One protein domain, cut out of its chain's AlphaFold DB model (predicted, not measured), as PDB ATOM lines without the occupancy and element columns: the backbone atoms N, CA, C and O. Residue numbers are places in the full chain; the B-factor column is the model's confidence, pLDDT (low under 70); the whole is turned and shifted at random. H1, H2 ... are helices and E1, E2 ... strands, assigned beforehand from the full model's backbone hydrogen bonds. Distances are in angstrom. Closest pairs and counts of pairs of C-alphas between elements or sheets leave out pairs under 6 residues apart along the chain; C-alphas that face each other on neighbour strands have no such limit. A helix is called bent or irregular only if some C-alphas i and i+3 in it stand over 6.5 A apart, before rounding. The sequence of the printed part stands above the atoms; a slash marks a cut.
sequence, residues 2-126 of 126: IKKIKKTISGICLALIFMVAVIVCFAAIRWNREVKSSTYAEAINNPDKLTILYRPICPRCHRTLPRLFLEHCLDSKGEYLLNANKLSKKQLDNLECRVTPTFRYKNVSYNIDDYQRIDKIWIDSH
ATOM      1  N   ILE A   2       4.104  52.942 -63.449       63.53
ATOM      2  CA  ILE A   2       2.969  52.744 -62.517       63.53
ATOM      3  C   ILE A   2       2.583  51.260 -62.307       63.53
ATOM      4  O   ILE A   2       2.390  50.830 -61.174       63.53
ATOM      5  N   LYS A   3       2.540  50.438 -63.371       67.12
ATOM      6  CA  LYS A   3       2.242  48.989 -63.265       67.12
ATOM      7  C   LYS A   3       3.297  48.198 -62.467       67.12
ATOM      8  O   LYS A   3       2.931  47.282 -61.739       67.12
ATOM      9  N   LYS A   4       4.587  48.556 -62.573       65.50
ATOM     10  CA  LYS A   4       5.676  47.916 -61.805       65.50
ATOM     11  C   LYS A   4       5.575  48.261 -60.317       65.50
ATOM     12  O   LYS A   4       5.643  47.359 -59.499       65.50
ATOM     13  N   ILE A   5       5.311  49.529 -59.988       71.75
ATOM     14  CA  ILE A   5       5.131  49.995 -58.602       71.75
ATOM     15  C   ILE A   5       3.933  49.293 -57.945       71.75
ATOM     16  O   ILE A   5       4.070  48.752 -56.854       71.75
ATOM     17  N   LYS A   6       2.785  49.200 -58.638       73.06
ATOM     18  CA  LYS A   6       1.612  48.456 -58.139       73.06
ATOM     19  C   LYS A   6       1.914  46.973 -57.888       73.06
ATOM     20  O   LYS A   6       1.462  46.429 -56.886       73.06
ATOM     21  N   LYS A   7       2.701  46.329 -58.758       76.31
ATOM     22  CA  LYS A   7       3.122  44.928 -58.592       76.31
ATOM     23  C   LYS A   7       4.054  44.745 -57.386       76.31
ATOM     24  O   LYS A   7       3.874  43.794 -56.634       76.31
ATOM     25  N   THR A   8       4.997  45.661 -57.168       78.62
ATOM     26  CA  THR A   8       5.892  45.635 -55.999       78.62
ATOM     27  C   THR A   8       5.131  45.867 -54.694       78.62
ATOM     28  O   THR A   8       5.308  45.101 -53.754       78.62
ATOM     29  N   ILE A   9       4.227  46.854 -54.648       82.31
ATOM     30  CA  ILE A   9       3.370  47.114 -53.477       82.31
ATOM     31  C   ILE A   9       2.493  45.894 -53.175       82.31
ATOM     32  O   ILE A   9       2.421  45.456 -52.033       82.31
ATOM     33  N   SER A  10       1.881  45.295 -54.201       85.88
ATOM     34  CA  SER A  10       1.090  44.072 -54.046       85.88
ATOM     35  C   SER A  10       1.917  42.910 -53.485       85.88
ATOM     36  O   SER A  10       1.415  42.187 -52.629       85.88
ATOM     37  N   GLY A  11       3.173  42.754 -53.914       88.19
ATOM     38  CA  GLY A  11       4.087  41.743 -53.374       88.19
ATOM     39  C   GLY A  11       4.449  41.976 -51.906       88.19
ATOM     40  O   GLY A  11       4.419  41.034 -51.118       88.19
ATOM     41  N   ILE A  12       4.723  43.226 -51.516       90.56
ATOM     42  CA  ILE A  12       5.009  43.593 -50.118       90.56
ATOM     43  C   ILE A  12       3.786  43.326 -49.233       90.56
ATOM     44  O   ILE A  12       3.920  42.704 -48.182       90.56
ATOM     45  N   CYS A  13       2.589  43.729 -49.667       91.25
ATOM     46  CA  CYS A  13       1.360  43.445 -48.926       91.25
ATOM     47  C   CYS A  13       1.142  41.938 -48.742       91.25
ATOM     48  O   CYS A  13       0.794  41.500 -47.648       91.25
ATOM     49  N   LEU A  14       1.387  41.137 -49.784       92.69
ATOM     50  CA  LEU A  14       1.264  39.682 -49.700       92.69
ATOM     51  C   LEU A  14       2.254  39.088 -48.684       92.69
ATOM     52  O   LEU A  14       1.878  38.229 -47.891       92.69
ATOM     53  N   ALA A  15       3.499  39.575 -48.673       92.50
ATOM     54  CA  ALA A  15       4.523  39.136 -47.729       92.50
ATOM     55  C   ALA A  15       4.169  39.494 -46.275       92.50
ATOM     56  O   ALA A  15       4.358  38.674 -45.379       92.50
ATOM     57  N   LEU A  16       3.608  40.684 -46.036       93.00
ATOM     58  CA  LEU A  16       3.143  41.095 -44.709       93.00
ATOM     59  C   LEU A  16       1.988  40.218 -44.216       93.00
ATOM     60  O   LEU A  16       2.028  39.738 -43.086       93.00
ATOM     61  N   ILE A  17       0.992  39.958 -45.070       93.38
ATOM     62  CA  ILE A  17      -0.122  39.057 -44.742       93.38
ATOM     63  C   ILE A  17       0.408  37.662 -44.409       93.38
ATOM     64  O   ILE A  17      -0.015  37.062 -43.422       93.38
ATOM     65  N   PHE A  18       1.361  37.164 -45.199       93.88
ATOM     66  CA  PHE A  18       1.987  35.873 -44.950       93.88
ATOM     67  C   PHE A  18       2.711  35.838 -43.598       93.88
ATOM     68  O   PHE A  18       2.500  34.905 -42.830       93.88
ATOM     69  N   MET A  19       3.497  36.865 -43.255       91.88
ATOM     70  CA  MET A  19       4.161  36.939 -41.947       91.88
ATOM     71  C   MET A  19       3.166  36.952 -40.784       91.88
ATOM     72  O   MET A  19       3.345  36.205 -39.823       91.88
ATOM     73  N   VAL A  20       2.093  37.741 -40.878       90.50
ATOM     74  CA  VAL A  20       1.044  37.769 -39.846       90.50
ATOM     75  C   VAL A  20       0.383  36.396 -39.709       90.50
ATOM     76  O   VAL A  20       0.213  35.908 -38.593       90.50
ATOM     77  N   ALA A  21       0.062  35.736 -40.825       91.62
ATOM     78  CA  ALA A  21      -0.512  34.394 -40.809       91.62
ATOM     79  C   ALA A  21       0.424  33.376 -40.139       91.62
ATOM     80  O   ALA A  21      -0.028  32.563 -39.336       91.62
ATOM     81  N   VAL A  22       1.730  33.453 -40.415       91.06
ATOM     82  CA  VAL A  22       2.743  32.602 -39.777       91.06
ATOM     83  C   VAL A  22       2.761  32.809 -38.259       91.06
ATOM     84  O   VAL A  22       2.693  31.826 -37.526       91.06
ATOM     85  N   ILE A  23       2.776  34.056 -37.778       88.75
ATOM     86  CA  ILE A  23       2.764  34.378 -36.338       88.75
ATOM     87  C   ILE A  23       1.515  33.806 -35.653       88.75
ATOM     88  O   ILE A  23       1.615  33.130 -34.629       88.75
ATOM     89  N   VAL A  24       0.337  34.015 -36.249       89.56
ATOM     90  CA  VAL A  24      -0.929  33.487 -35.717       89.56
ATOM     91  C   VAL A  24      -0.911  31.957 -35.669       89.56
ATOM     92  O   VAL A  24      -1.329  31.368 -34.671       89.56
ATOM     93  N   CYS A  25      -0.384  31.300 -36.705       90.38
ATOM     94  CA  CYS A  25      -0.217  29.848 -36.725       90.38
ATOM     95  C   CYS A  25       0.711  29.360 -35.605       90.38
ATOM     96  O   CYS A  25       0.369  28.394 -34.923       90.38
ATOM     97  N   PHE A  26       1.845  30.027 -35.369       88.56
ATOM     98  CA  PHE A  26       2.757  29.681 -34.272       88.56
ATOM     99  C   PHE A  26       2.076  29.789 -32.905       88.56
ATOM    100  O   PHE A  26       2.118  28.832 -32.128       88.56
ATOM    101  N   ALA A  27       1.383  30.900 -32.640       87.38
ATOM    102  CA  ALA A  27       0.640  31.091 -31.396       87.38
ATOM    103  C   ALA A  27      -0.432  30.001 -31.196       87.38
ATOM    104  O   ALA A  27      -0.541  29.413 -30.117       87.38
ATOM    105  N   ALA A  28      -1.180  29.657 -32.251       87.69
ATOM    106  CA  ALA A  28      -2.203  28.613 -32.200       87.69
ATOM    107  C   ALA A  28      -1.619  27.207 -31.975       87.69
ATOM    108  O   ALA A  28      -2.204  26.397 -31.250       87.69
ATOM    109  N   ILE A  29      -0.468  26.895 -32.580       87.06
ATOM    110  CA  ILE A  29       0.239  25.624 -32.370       87.06
ATOM    111  C   ILE A  29       0.719  25.522 -30.923       87.06
ATOM    112  O   ILE A  29       0.484  24.494 -30.285       87.06
ATOM    113  N   ARG A  30       1.339  26.583 -30.390       85.19
ATOM    114  CA  ARG A  30       1.796  26.642 -28.994       85.19
ATOM    115  C   ARG A  30       0.639  26.412 -28.028       85.19
ATOM    116  O   ARG A  30       0.707  25.499 -27.210       85.19
ATOM    117  N   TRP A  31      -0.450  27.162 -28.195       84.88
ATOM    118  CA  TRP A  31      -1.664  27.000 -27.398       84.88
ATOM    119  C   TRP A  31      -2.160  25.551 -27.407       84.88
ATOM    120  O   TRP A  31      -2.368  24.941 -26.359       84.88
ATOM    121  N   ASN A  32      -2.319  24.963 -28.596       86.00
ATOM    122  CA  ASN A  32      -2.818  23.596 -28.731       86.00
ATOM    123  C   ASN A  32      -1.880  22.552 -28.127       86.00
ATOM    124  O   ASN A  32      -2.360  21.538 -27.617       86.00
ATOM    125  N   ARG A  33      -0.565  22.773 -28.199       84.88
ATOM    126  CA  ARG A  33       0.423  21.915 -27.547       84.88
ATOM    127  C   ARG A  33       0.221  21.962 -26.039       84.88
ATOM    128  O   ARG A  33      -0.031  20.912 -25.460       84.88
ATOM    129  N   GLU A  34       0.227  23.153 -25.444       83.81
ATOM    130  CA  GLU A  34       0.149  23.294 -23.988       83.81
ATOM    131  C   GLU A  34      -1.191  22.811 -23.426       83.81
ATOM    132  O   GLU A  34      -1.198  22.105 -22.421       83.81
ATOM    133  N   VAL A  35      -2.322  23.055 -24.103       81.38
ATOM    134  CA  VAL A  35      -3.626  22.481 -23.698       81.38
ATOM    135  C   VAL A  35      -3.599  20.948 -23.653       81.38
ATOM    136  O   VAL A  35      -4.300  20.346 -22.837       81.38
ATOM    137  N   LYS A  36      -2.852  20.304 -24.557       80.19
ATOM    138  CA  LYS A  36      -2.790  18.839 -24.653       80.19
ATOM    139  C   LYS A  36      -1.771  18.227 -23.699       80.19
ATOM    140  O   LYS A  36      -2.026  17.134 -23.205       80.19
ATOM    141  N   SER A  37      -0.637  18.891 -23.477       83.00
ATOM    142  CA  SER A  37       0.439  18.380 -22.625       83.00
ATOM    143  C   SER A  37       0.255  18.710 -21.153       83.00
ATOM    144  O   SER A  37       0.802  17.999 -20.328       83.00
ATOM    145  N   SER A  38      -0.497  19.756 -20.809       89.62
ATOM    146  CA  SER A  38      -0.591  20.210 -19.422       89.62
ATOM    147  C   SER A  38      -1.549  19.368 -18.592       89.62
ATOM    148  O   SER A  38      -2.756  19.323 -18.850       89.62
ATOM    149  N   THR A  39      -1.031  18.781 -17.518       93.44
ATOM    150  CA  THR A  39      -1.837  18.098 -16.505       93.44
ATOM    151  C   THR A  39      -1.812  18.830 -15.166       93.44
ATOM    152  O   THR A  39      -0.881  19.561 -14.831       93.44
ATOM    153  N   TYR A  40      -2.848  18.603 -14.352       94.56
ATOM    154  CA  TYR A  40      -2.895  19.126 -12.984       94.56
ATOM    155  C   TYR A  40      -1.683  18.673 -12.155       94.56
ATOM    156  O   TYR A  40      -1.129  19.475 -11.411       94.56
ATOM    157  N   ALA A  41      -1.273  17.406 -12.287       94.94
ATOM    158  CA  ALA A  41      -0.173  16.834 -11.515       94.94
ATOM    159  C   ALA A  41       1.164  17.526 -11.822       94.94
ATOM    160  O   ALA A  41       1.904  17.865 -10.904       94.94
ATOM    161  N   GLU A  42       1.453  17.792 -13.094       93.81
ATOM    162  CA  GLU A  42       2.669  18.514 -13.485       93.81
ATOM    163  C   GLU A  42       2.657  19.957 -12.973       93.81
ATOM    164  O   GLU A  42       3.658  20.421 -12.432       93.81
ATOM    165  N   ALA A  43       1.511  20.637 -13.073       93.56
ATOM    166  CA  ALA A  43       1.369  22.023 -12.641       93.56
ATOM    167  C   ALA A  43       1.596  22.220 -11.133       93.56
ATOM    168  O   ALA A  43       2.193  23.211 -10.723       93.56
ATOM    169  N   ILE A  44       1.145  21.283 -10.290       94.38
ATOM    170  CA  ILE A  44       1.376  21.376  -8.837       94.38
ATOM    171  C   ILE A  44       2.793  20.964  -8.430       94.38
ATOM    172  O   ILE A  44       3.304  21.466  -7.433       94.38
ATOM    173  N   ASN A  45       3.426  20.067  -9.191       94.69
ATOM    174  CA  ASN A  45       4.767  19.564  -8.890       94.69
ATOM    175  C   ASN A  45       5.874  20.500  -9.391       94.69
ATOM    176  O   ASN A  45       7.025  20.340  -8.994       94.69
ATOM    177  N   ASN A  46       5.544  21.475 -10.242       93.94
ATOM    178  CA  ASN A  46       6.486  22.458 -10.763       93.94
ATOM    179  C   ASN A  46       5.934  23.891 -10.611       93.94
ATOM    180  O   ASN A  46       5.478  24.491 -11.589       93.94
ATOM    181  N   PRO A  47       5.965  24.453  -9.387       93.31
ATOM    182  CA  PRO A  47       5.415  25.778  -9.106       93.31
ATOM    183  C   PRO A  47       6.210  26.926  -9.747       93.31
ATOM    184  O   PRO A  47       5.689  28.039  -9.834       93.31
ATOM    185  N   ASP A  48       7.443  26.676 -10.195       93.12
ATOM    186  CA  ASP A  48       8.298  27.656 -10.875       93.12
ATOM    187  C   ASP A  48       7.956  27.823 -12.363       93.12
ATOM    188  O   ASP A  48       8.516  28.694 -13.025       93.12
ATOM    189  N   LYS A  49       7.024  27.028 -12.905       94.19
ATOM    190  CA  LYS A  49       6.469  27.220 -14.249       94.19
ATOM    191  C   LYS A  49       5.089  27.871 -14.151       94.19
ATOM    192  O   LYS A  49       4.245  27.454 -13.354       94.19
ATOM    193  N   LEU A  50       4.844  28.891 -14.976       96.06
ATOM    194  CA  LEU A  50       3.549  29.570 -15.024       96.06
ATOM    195  C   LEU A  50       2.434  28.568 -15.328       96.06
ATOM    196  O   LEU A  50       2.499  27.838 -16.311       96.06
ATOM    197  N   THR A  51       1.396  28.562 -14.500       97.00
ATOM    198  CA  THR A  51       0.172  27.795 -14.721       97.00
ATOM    199  C   THR A  51      -0.986  28.748 -14.970       97.00
ATOM    200  O   THR A  51      -1.273  29.620 -14.157       97.00
ATOM    201  N   ILE A  52      -1.693  28.563 -16.075       96.88
ATOM    202  CA  ILE A  52      -2.851  29.349 -16.477       96.88
ATOM    203  C   ILE A  52      -4.075  28.440 -16.438       96.88
ATOM    204  O   ILE A  52      -4.154  27.437 -17.148       96.88
ATOM    205  N   LEU A  53      -5.060  28.799 -15.621       97.31
ATOM    206  CA  LEU A  53      -6.360  28.147 -15.605       97.31
ATOM    207  C   LEU A  53      -7.340  28.959 -16.446       97.31
ATOM    208  O   LEU A  53      -7.531  30.154 -16.215       97.31
ATOM    209  N   TYR A  54      -8.013  28.303 -17.387       95.81
ATOM    210  CA  TYR A  54      -8.999  28.933 -18.264       95.81
ATOM    211  C   TYR A  54     -10.275  28.092 -18.358       95.81
ATOM    212  O   TYR A  54     -10.271  26.894 -18.081       95.81
ATOM    213  N   ARG A  55     -11.382  28.708 -18.781       95.19
ATOM    214  CA  ARG A  55     -12.588  27.986 -19.220       95.19
ATOM    215  C   ARG A  55     -12.882  28.344 -20.681       95.19
ATOM    216  O   ARG A  55     -12.770  29.517 -21.020       95.19
ATOM    217  N   PRO A  56     -13.315  27.402 -21.534       91.44
ATOM    218  CA  PRO A  56     -13.635  27.696 -22.936       91.44
ATOM    219  C   PRO A  56     -14.768  28.708 -23.158       91.44
ATOM    220  O   PRO A  56     -14.836  29.313 -24.211       91.44
ATOM    221  N   ILE A  57     -15.679  28.894 -22.197       92.44
ATOM    222  CA  ILE A  57     -16.826  29.821 -22.318       92.44
ATOM    223  C   ILE A  57     -16.601  31.064 -21.433       92.44
ATOM    224  O   ILE A  57     -17.526  31.644 -20.883       92.44
ATOM    225  N   CYS A  58     -15.342  31.450 -21.213       93.69
ATOM    226  CA  CYS A  58     -14.964  32.544 -20.317       93.69
ATOM    227  C   CYS A  58     -14.690  33.829 -21.115       93.69
ATOM    228  O   CYS A  58     -13.662  33.907 -21.793       93.69
ATOM    229  N   PRO A  59     -15.533  34.877 -20.992       94.19
ATOM    230  CA  PRO A  59     -15.326  36.131 -21.720       94.19
ATOM    231  C   PRO A  59     -13.998  36.815 -21.374       94.19
ATOM    232  O   PRO A  59     -13.329  37.345 -22.258       94.19
ATOM    233  N   ARG A  60     -13.584  36.758 -20.099       94.25
ATOM    234  CA  ARG A  60     -12.292  37.297 -19.635       94.25
ATOM    235  C   ARG A  60     -11.127  36.594 -20.334       94.25
ATOM    236  O   ARG A  60     -10.235  37.250 -20.846       94.25
ATOM    237  N   CYS A  61     -11.199  35.271 -20.438       94.19
ATOM    238  CA  CYS A  61     -10.178  34.429 -21.048       94.19
ATOM    239  C   CYS A  61     -10.058  34.690 -22.556       94.19
ATOM    240  O   CYS A  61      -8.949  34.802 -23.063       94.19
ATOM    241  N   HIS A  62     -11.183  34.855 -23.262       92.38
ATOM    242  CA  HIS A  62     -11.187  35.220 -24.685       92.38
ATOM    243  C   HIS A  62     -10.628  36.618 -24.955       92.38
ATOM    244  O   HIS A  62     -10.127  36.872 -26.045       92.38
ATOM    245  N   ARG A  63     -10.705  37.522 -23.977       91.19
ATOM    246  CA  ARG A  63     -10.135  38.864 -24.092       91.19
ATOM    247  C   ARG A  63      -8.630  38.877 -23.830       91.19
ATOM    248  O   ARG A  63      -7.908  39.578 -24.528       91.19
ATOM    249  N   THR A  64      -8.166  38.145 -22.820       92.06
ATOM    250  CA  THR A  64      -6.777  38.240 -22.351       92.06
ATOM    251  C   THR A  64      -5.839  37.254 -23.038       92.06
ATOM    252  O   THR A  64      -4.763  37.649 -23.474       92.06
ATOM    253  N   LEU A  65      -6.228  35.983 -23.157       92.31
ATOM    254  CA  LEU A  65      -5.303  34.917 -23.540       92.31
ATOM    255  C   LEU A  65      -4.872  34.966 -25.012       92.31
ATOM    256  O   LEU A  65      -3.677  34.828 -25.250       92.31
ATOM    257  N   PRO A  66      -5.753  35.221 -26.002       91.25
ATOM    258  CA  PRO A  66      -5.313  35.315 -27.394       91.25
ATOM    259  C   PRO A  66      -4.266  36.407 -27.603       91.25
ATOM    260  O   PRO A  66      -3.270  36.178 -28.280       91.25
ATOM    261  N   ARG A  67      -4.469  37.574 -26.981       91.62
ATOM    262  CA  ARG A  67      -3.515  38.682 -27.038       91.62
ATOM    263  C   ARG A  67      -2.181  38.294 -26.405       91.62
ATOM    264  O   ARG A  67      -1.151  38.457 -27.044       91.62
ATOM    265  N   LEU A  68      -2.223  37.734 -25.198       91.56
ATOM    266  CA  LEU A  68      -1.029  37.331 -24.459       91.56
ATOM    267  C   LEU A  68      -0.190  36.309 -25.245       91.56
ATOM    268  O   LEU A  68       1.007  36.490 -25.416       91.56
ATOM    269  N   PHE A  69      -0.830  35.276 -25.799       90.19
ATOM    270  CA  PHE A  69      -0.148  34.250 -26.594       90.19
ATOM    271  C   PHE A  69       0.381  34.763 -27.936       90.19
ATOM    272  O   PHE A  69       1.327  34.184 -28.459       90.19
ATOM    273  N   LEU A  70      -0.236  35.797 -28.517       90.62
ATOM    274  CA  LEU A  70       0.269  36.440 -29.731       90.62
ATOM    275  C   LEU A  70       1.489  37.315 -29.441       90.62
ATOM    276  O   LEU A  70       2.452  37.258 -30.196       90.62
ATOM    277  N   GLU A  71       1.453  38.107 -28.367       90.81
ATOM    278  CA  GLU A  71       2.569  38.985 -27.987       90.81
ATOM    279  C   GLU A  71       3.800  38.177 -27.543       90.81
ATOM    280  O   GLU A  71       4.921  38.547 -27.883       90.81
ATOM    281  N   HIS A  72       3.587  37.024 -26.904       90.06
ATOM    282  CA  HIS A  72       4.647  36.156 -26.372       90.06
ATOM    283  C   HIS A  72       4.851  34.859 -27.166       90.06
ATOM    284  O   HIS A  72       5.383  33.869 -26.663       90.06
ATOM    285  N   CYS A  73       4.421  34.811 -28.434       85.25
ATOM    286  CA  CYS A  73       4.447  33.567 -29.216       85.25
ATOM    287  C   CYS A  73       5.861  33.013 -29.469       85.25
ATOM    288  O   CYS A  73       6.003  31.834 -29.800       85.25
ATOM    289  N   LEU A  74       6.888  33.864 -29.362       84.31
ATOM    290  CA  LEU A  74       8.294  33.529 -29.605       84.31
ATOM    291  C   LEU A  74       9.060  33.139 -28.334       84.31
ATOM    292  O   LEU A  74      10.223  32.746 -28.436       84.31
ATOM    293  N   ASP A  75       8.432  33.216 -27.161       87.75
ATOM    294  CA  ASP A  75       9.103  32.909 -25.904       87.75
ATOM    295  C   ASP A  75       9.493  31.430 -25.825       87.75
ATOM    296  O   ASP A  75       8.726  30.531 -26.176       87.75
ATOM    297  N   SER A  76      10.704  31.153 -25.340       78.38
ATOM    298  CA  SER A  76      11.246  29.791 -25.313       78.38
ATOM    299  C   SER A  76      10.785  28.966 -24.114       78.38
ATOM    300  O   SER A  76      10.738  27.737 -24.204       78.38
ATOM    301  N   LYS A  77      10.486  29.612 -22.978       83.06
ATOM    302  CA  LYS A  77       9.873  28.920 -21.835       83.06
ATOM    303  C   LYS A  77       8.397  28.677 -22.157       83.06
ATOM    304  O   LYS A  77       7.853  29.354 -23.018       83.06
ATOM    305  N   GLY A  78       7.805  27.643 -21.568       85.25
ATOM    306  CA  GLY A  78       6.397  27.287 -21.769       85.25
ATOM    307  C   GLY A  78       5.572  27.530 -20.511       85.25
ATOM    308  O   GLY A  78       6.114  27.810 -19.442       85.25
ATOM    309  N   GLU A  79       4.280  27.237 -20.589       93.12
ATOM    310  CA  GLU A  79       3.309  27.386 -19.500       93.12
ATOM    311  C   GLU A  79       2.477  26.114 -19.351       93.12
ATOM    312  O   GLU A  79       2.345  25.337 -20.286       93.12
ATOM    313  N   TYR A  80       1.913  25.870 -18.175       95.62
ATOM    314  CA  TYR A  80       0.852  24.881 -18.041       95.62
ATOM    315  C   TYR A  80      -0.492  25.537 -18.315       95.62
ATOM    316  O   TYR A  80      -0.842  26.517 -17.666       95.62
ATOM    317  N   LEU A  81      -1.282  24.984 -19.228       95.25
ATOM    318  CA  LEU A  81      -2.590  25.519 -19.586       95.25
ATOM    319  C   LEU A  81      -3.695  24.522 -19.226       95.25
ATOM    320  O   LEU A  81      -3.963  23.558 -19.943       95.25
ATOM    321  N   LEU A  82      -4.357  24.759 -18.094       96.25
ATOM    322  CA  LEU A  82      -5.347  23.848 -17.527       96.25
ATOM    323  C   LEU A  82      -6.772  24.324 -17.812       96.25
ATOM    324  O   LEU A  82      -7.173  25.433 -17.454       96.25
ATOM    325  N   ASN A  83      -7.583  23.446 -18.402       95.56
ATOM    326  CA  ASN A  83      -9.012  23.698 -18.546       95.56
ATOM    327  C   ASN A  83      -9.720  23.470 -17.201       95.56
ATOM    328  O   ASN A  83      -9.931  22.331 -16.784       95.56
ATOM    329  N   ALA A  84     -10.147  24.554 -16.558       96.06
ATOM    330  CA  ALA A  84     -10.809  24.534 -15.258       96.06
ATOM    331  C   ALA A  84     -12.151  23.778 -15.256       96.06
ATOM    332  O   ALA A  84     -12.589  23.346 -14.194       96.06
ATOM    333  N   ASN A  85     -12.793  23.554 -16.411       95.19
ATOM    334  CA  ASN A  85     -13.991  22.703 -16.490       95.19
ATOM    335  C   ASN A  85     -13.676  21.210 -16.294       95.19
ATOM    336  O   ASN A  85     -14.588  20.437 -16.020       95.19
ATOM    337  N   LYS A  86     -12.413  20.796 -16.460       95.06
ATOM    338  CA  LYS A  86     -11.966  19.404 -16.286       95.06
ATOM    339  C   LYS A  86     -11.392  19.125 -14.894       95.06
ATOM    340  O   LYS A  86     -10.957  18.007 -14.635       95.06
ATOM    341  N   LEU A  87     -11.347  20.128 -14.018       95.94
ATOM    342  CA  LEU A  87     -10.792  20.008 -12.675       95.94
ATOM    343  C   LEU A  87     -11.909  19.834 -11.645       95.94
ATOM    344  O   LEU A  87     -12.960  20.466 -11.727       95.94
ATOM    345  N   SER A  88     -11.663  18.987 -10.648       97.19
ATOM    346  CA  SER A  88     -12.542  18.868  -9.486       97.19
ATOM    347  C   SER A  88     -12.504  20.137  -8.633       97.19
ATOM    348  O   SER A  88     -11.525  20.888  -8.649       97.19
ATOM    349  N   LYS A  89     -13.539  20.346  -7.811       96.81
ATOM    350  CA  LYS A  89     -13.591  21.467  -6.860       96.81
ATOM    351  C   LYS A  89     -12.339  21.529  -5.976       96.81
ATOM    352  O   LYS A  89     -11.714  22.574  -5.894       96.81
ATOM    353  N   LYS A  90     -11.902  20.388  -5.429       97.56
ATOM    354  CA  LYS A  90     -10.683  20.293  -4.608       97.56
ATOM    355  C   LYS A  90      -9.427  20.743  -5.363       97.56
ATOM    356  O   LYS A  90      -8.583  21.419  -4.796       97.56
ATOM    357  N   GLN A  91      -9.298  20.388  -6.643       97.31
ATOM    358  CA  GLN A  91      -8.166  20.826  -7.469       97.31
ATOM    359  C   GLN A  91      -8.211  22.330  -7.752       97.31
ATOM    360  O   GLN A  91      -7.171  22.981  -7.735       97.31
ATOM    361  N   LEU A  92      -9.401  22.884  -7.995       97.44
ATOM    362  CA  LEU A  92      -9.583  24.326  -8.169       97.44
ATOM    363  C   LEU A  92      -9.263  25.092  -6.882       97.44
ATOM    364  O   LEU A  92      -8.580  26.111  -6.952       97.44
ATOM    365  N   ASP A  93      -9.694  24.574  -5.732       96.69
ATOM    366  CA  ASP A  93      -9.414  25.147  -4.413       96.69
ATOM    367  C   ASP A  93      -7.907  25.109  -4.108       96.69
ATOM    368  O   ASP A  93      -7.340  26.125  -3.716       96.69
ATOM    369  N   ASN A  94      -7.231  23.986  -4.388       95.88
ATOM    370  CA  ASN A  94      -5.774  23.851  -4.244       95.88
ATOM    371  C   ASN A  94      -4.984  24.829  -5.128       95.88
ATOM    372  O   ASN A  94      -3.905  25.277  -4.753       95.88
ATOM    373  N   LEU A  95      -5.500  25.135  -6.320       95.88
ATOM    374  CA  LEU A  95      -4.910  26.123  -7.227       95.88
ATOM    375  C   LEU A  95      -5.390  27.550  -6.932       95.88
ATOM    376  O   LEU A  95      -5.031  28.473  -7.664       95.88
ATOM    377  N   GLU A  96      -6.207  27.742  -5.894       96.75
ATOM    378  CA  GLU A  96      -6.825  29.017  -5.516       96.75
ATOM    379  C   GLU A  96      -7.543  29.701  -6.699       96.75
ATOM    380  O   GLU A  96      -7.563  30.929  -6.842       96.75
ATOM    381  N   CYS A  97      -8.131  28.893  -7.583       96.31
ATOM    382  CA  CYS A  97      -8.815  29.347  -8.784       96.31
ATOM    383  C   CYS A  97     -10.267  29.714  -8.463       96.31
ATOM    384  O   CYS A  97     -11.179  28.892  -8.570       96.31
ATOM    385  N   ARG A  98     -10.486  30.986  -8.128       94.75
ATOM    386  CA  ARG A  98     -11.809  31.560  -7.847       94.75
ATOM    387  C   ARG A  98     -12.493  32.057  -9.115       94.75
ATOM    388  O   ARG A  98     -13.690  31.848  -9.282       94.75
ATOM    389  N   VAL A  99     -11.745  32.700 -10.017       94.19
ATOM    390  CA  VAL A  99     -12.282  33.228 -11.278       94.19
ATOM    391  C   VAL A  99     -11.267  33.088 -12.401       94.19
ATOM    392  O   VAL A  99     -10.122  33.476 -12.238       94.19
ATOM    393  N   THR A 100     -11.709  32.602 -13.562       95.75
ATOM    394  CA  THR A 100     -10.848  32.479 -14.744       95.75
ATOM    395  C   THR A 100     -10.795  33.768 -15.585       95.75
ATOM    396  O   THR A 100     -11.828  34.431 -15.725       95.75
ATOM    397  N   PRO A 101      -9.652  34.081 -16.223       96.56
ATOM    398  CA  PRO A 101      -8.401  33.332 -16.148       96.56
ATOM    399  C   PRO A 101      -7.722  33.497 -14.781       96.56
ATOM    400  O   PRO A 101      -7.786  34.564 -14.176       96.56
ATOM    401  N   THR A 102      -7.073  32.432 -14.319       97.25
ATOM    402  CA  THR A 102      -6.228  32.466 -13.120       97.25
ATOM    403  C   THR A 102      -4.803  32.182 -13.542       97.25
ATOM    404  O   THR A 102      -4.556  31.177 -14.202       97.25
ATOM    405  N   PHE A 103      -3.873  33.035 -13.138       97.25
ATOM    406  CA  PHE A 103      -2.445  32.854 -13.375       97.25
ATOM    407  C   PHE A 103      -1.801  32.427 -12.066       97.25
ATOM    408  O   PHE A 103      -2.033  33.064 -11.047       97.25
ATOM    409  N   ARG A 104      -1.018  31.355 -12.061       96.81
ATOM    410  CA  ARG A 104      -0.332  30.855 -10.872       96.81
ATOM    411  C   ARG A 104       1.153  30.713 -11.154       96.81
ATOM    412  O   ARG A 104       1.534  30.036 -12.101       96.81
ATOM    413  N   TYR A 105       1.975  31.330 -10.317       96.75
ATOM    414  CA  TYR A 105       3.432  31.298 -10.422       96.75
ATOM    415  C   TYR A 105       4.047  31.360  -9.023       96.75
ATOM    416  O   TYR A 105       3.567  32.120  -8.180       96.75
ATOM    417  N   LYS A 106       5.064  30.534  -8.750       95.56
ATOM    418  CA  LYS A 106       5.711  30.398  -7.430       95.56
ATOM    419  C   LYS A 106       4.708  30.211  -6.288       95.56
ATOM    420  O   LYS A 106       4.796  30.842  -5.241       95.56
ATOM    421  N   ASN A 107       3.717  29.350  -6.519       94.50
ATOM    422  CA  ASN A 107       2.601  29.074  -5.609       94.50
ATOM    423  C   ASN A 107       1.666  30.251  -5.273       94.50
ATOM    424  O   ASN A 107       0.780  30.088  -4.438       94.50
ATOM    425  N   VAL A 108       1.785  31.389  -5.957       96.12
ATOM    426  CA  VAL A 108       0.874  32.529  -5.806       96.12
ATOM    427  C   VAL A 108      -0.122  32.540  -6.958       96.12
ATOM    428  O   VAL A 108       0.285  32.488  -8.119       96.12
ATOM    429  N   SER A 109      -1.417  32.620  -6.646       96.62
ATOM    430  CA  SER A 109      -2.492  32.670  -7.641       96.62
ATOM    431  C   SER A 109      -3.075  34.078  -7.803       96.62
ATOM    432  O   SER A 109      -3.538  34.715  -6.858       96.62
ATOM    433  N   TYR A 110      -3.137  34.542  -9.046       96.75
ATOM    434  CA  TYR A 110      -3.636  35.840  -9.472       96.75
ATOM    435  C   TYR A 110      -4.923  35.650 -10.286       96.75
ATOM    436  O   TYR A 110      -4.900  35.226 -11.441       96.75
ATOM    437  N   ASN A 111      -6.067  35.971  -9.682       94.94
ATOM    438  CA  ASN A 111      -7.403  35.835 -10.282       94.94
ATOM    439  C   ASN A 111      -7.819  37.127 -11.027       94.94
ATOM    440  O   ASN A 111      -8.855  37.736 -10.743       94.94
ATOM    441  N   ILE A 112      -6.969  37.597 -11.939       91.81
ATOM    442  CA  ILE A 112      -7.034  38.937 -12.545       91.81
ATOM    443  C   ILE A 112      -7.247  38.881 -14.063       91.81
ATOM    444  O   ILE A 112      -6.964  37.881 -14.708       91.81
ATOM    445  N   ASP A 113      -7.783  39.958 -14.639       88.81
ATOM    446  CA  ASP A 113      -7.876  40.189 -16.091       88.81
ATOM    447  C   ASP A 113      -7.224  41.507 -16.536       88.81
ATOM    448  O   ASP A 113      -7.330  41.885 -17.702       88.81
ATOM    449  N   ASP A 114      -6.523  42.181 -15.621       91.62
ATOM    450  CA  ASP A 114      -5.716  43.354 -15.934       91.62
ATOM    451  C   ASP A 114      -4.490  42.949 -16.757       91.62
ATOM    452  O   ASP A 114      -3.630  42.201 -16.287       91.62
ATOM    453  N   TYR A 115      -4.416  43.445 -17.992       89.38
ATOM    454  CA  TYR A 115      -3.401  43.010 -18.946       89.38
ATOM    455  C   TYR A 115      -1.978  43.347 -18.497       89.38
ATOM    456  O   TYR A 115      -1.103  42.501 -18.607       89.38
ATOM    457  N   GLN A 116      -1.742  44.548 -17.959       91.44
ATOM    458  CA  GLN A 116      -0.395  44.983 -17.567       91.44
ATOM    459  C   GLN A 116       0.167  44.116 -16.439       91.44
ATOM    460  O   GLN A 116       1.336  43.738 -16.445       91.44
ATOM    461  N   ARG A 117      -0.678  43.761 -15.470       94.38
ATOM    462  CA  ARG A 117      -0.288  42.851 -14.392       94.38
ATOM    463  C   ARG A 117      -0.079  41.426 -14.888       94.38
ATOM    464  O   ARG A 117       0.834  40.766 -14.404       94.38
ATOM    465  N   ILE A 118      -0.907  40.951 -15.819       94.06
ATOM    466  CA  ILE A 118      -0.750  39.625 -16.433       94.06
ATOM    467  C   ILE A 118       0.565  39.541 -17.207       94.06
ATOM    468  O   ILE A 118       1.304  38.579 -17.031       94.06
ATOM    469  N   ASP A 119       0.861  40.553 -18.015       94.12
ATOM    470  CA  ASP A 119       2.086  40.649 -18.804       94.12
ATOM    471  C   ASP A 119       3.327  40.615 -17.907       94.12
ATOM    472  O   ASP A 119       4.251  39.841 -18.134       94.12
ATOM    473  N   LYS A 120       3.290  41.344 -16.785       94.56
ATOM    474  CA  LYS A 120       4.354  41.278 -15.780       94.56
ATOM    475  C   LYS A 120       4.538  39.870 -15.202       94.56
ATOM    476  O   LYS A 120       5.666  39.404 -15.103       94.56
ATOM    477  N   ILE A 121       3.449  39.185 -14.838       94.50
ATOM    478  CA  ILE A 121       3.515  37.799 -14.337       94.50
ATOM    479  C   ILE A 121       4.108  36.868 -15.403       94.50
ATOM    480  O   ILE A 121       4.881  35.971 -15.073       94.50
ATOM    481  N   TRP A 122       3.746  37.077 -16.671       94.50
ATOM    482  CA  TRP A 122       4.287  36.315 -17.786       94.50
ATOM    483  C   TRP A 122       5.798  36.521 -17.919       94.50
ATOM    484  O   TRP A 122       6.536  35.539 -17.849       94.50
ATOM    485  N   ILE A 123       6.252  37.774 -18.002       92.62
ATOM    486  CA  ILE A 123       7.672  38.143 -18.097       92.62
ATOM    487  C   ILE A 123       8.469  37.586 -16.912       92.62
ATOM    488  O   ILE A 123       9.512  36.980 -17.117       92.62
ATOM    489  N   ASP A 124       7.962  37.718 -15.683       93.25
ATOM    490  CA  ASP A 124       8.636  37.207 -14.478       93.25
ATOM    491  C   ASP A 124       8.785  35.670 -14.485       93.25
ATOM    492  O   ASP A 124       9.630  35.115 -13.777       93.25
ATOM    493  N   SER A 125       7.953  34.971 -15.263       91.44
ATOM    494  CA  SER A 125       7.975  33.511 -15.395       91.44
ATOM    495  C   SER A 125       8.780  32.993 -16.593       91.44
ATOM    496  O   SER A 125       9.160  31.816 -16.592       91.44
ATOM    497  N   HIS A 126       9.044  33.846 -17.589       89.31
ATOM    498  CA  HIS A 126       9.739  33.513 -18.839       89.31
ATOM    499  C   HIS A 126      11.209  33.940 -18.837       89.31
ATOM    500  O   HIS A 126      11.968  33.372 -19.653       89.31
TER     501      HIS A 126
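AT A GLANCE: This is residues 2 to 126 of the 126 residues of an uncharacterized protein of Lactobacillus crispatus (UniProt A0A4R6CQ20). One long helix, H1, sticks out as an arm with its residues 2 to 22 from a compact head, in which a small four-stranded sheet has H2 on one face and H5 on the opposite face. H3 packs on H1 where that helix enters the head, and little H4 lies at the head's far end. The printed part has 125 residues, with five named helices and four named strands in the order H1 H2 E1 H3 E2 H4 E3 E4 H5; the mixed sheet runs E2 E1 E3 E4, and the class is mixed, helices and strands. The whole is loose, with a radius of gyration of the C-alphas of 18.0 A, and spans 67 by 27 by 26 A, the arm making the length.

IN THESE COORDINATES: Find C-alpha 2 at (2.969, 52.744, -62.517), where H1, residues 2 to 37, begins; it runs 52.7 A from first to last C-alpha and ends with C-alpha 37 at (0.439, 18.380, -22.625). Next come H2, residues 40 to 45, and E1, residues 51 to 54. H3, residues 59 to 71, covers 19.2 A and is irregular, only just: C-alphas 63 and 66 are 6.8 A apart. Read on through E2, residues 80 to 83, H4, residues 89 to 94, E3, residues 102 to 105, and E4, residues 108 to 110. H5, residues 115 to 125, covers 15.2 A and ends at (7.975, 33.511, -15.395).

HOW THE PARTS SIT: Start at E1, parallel to E2, with N 52 and O 80 2.7 A apart. E1 is antiparallel to E3, with N 104 and O 51 2.7 A apart. E3 and E4 form an antiparallel hairpin, with N 110 and O 103 2.7 A apart. E1, H3 and E2 make a strand-helix-strand unit, two parallel neighbour strands with a helix between, and its crossover is right-handed. H2 is on the sheet at a height of 8.9 A, and H5, on the opposite face, at 9.6 A. H1 only grazes the sheet with residues 31 to 37; H3 only grazes it with residues 60 to 65. H1 touches H3 at a steep tilt of 62 degrees, opposite ways, closest at the C-alphas of Ala 27 and Leu 70, 5.6 A apart. H4 is not on the sheet; it is close to but not clearly touching H2, the closest C-alphas, of Tyr 40 and Gln 91, being 7.8 A apart. In H1, H2, H4 and H5 every O i to N i+4 pair is within hydrogen-bond range; in H3, 7 of 9 are.

THE WHOLE: The two C-alphas farthest apart, of Ile 2 and Lys 90, are 67.8 A from each other. Without residues 2 to 22, which stand free, the body spans 37 by 27 by 24 A. The printed part has no cut and no long link. Look at the B-factor column: mean pLDDT of the printed part is 91.0, and residues 2 to 4 are under 70.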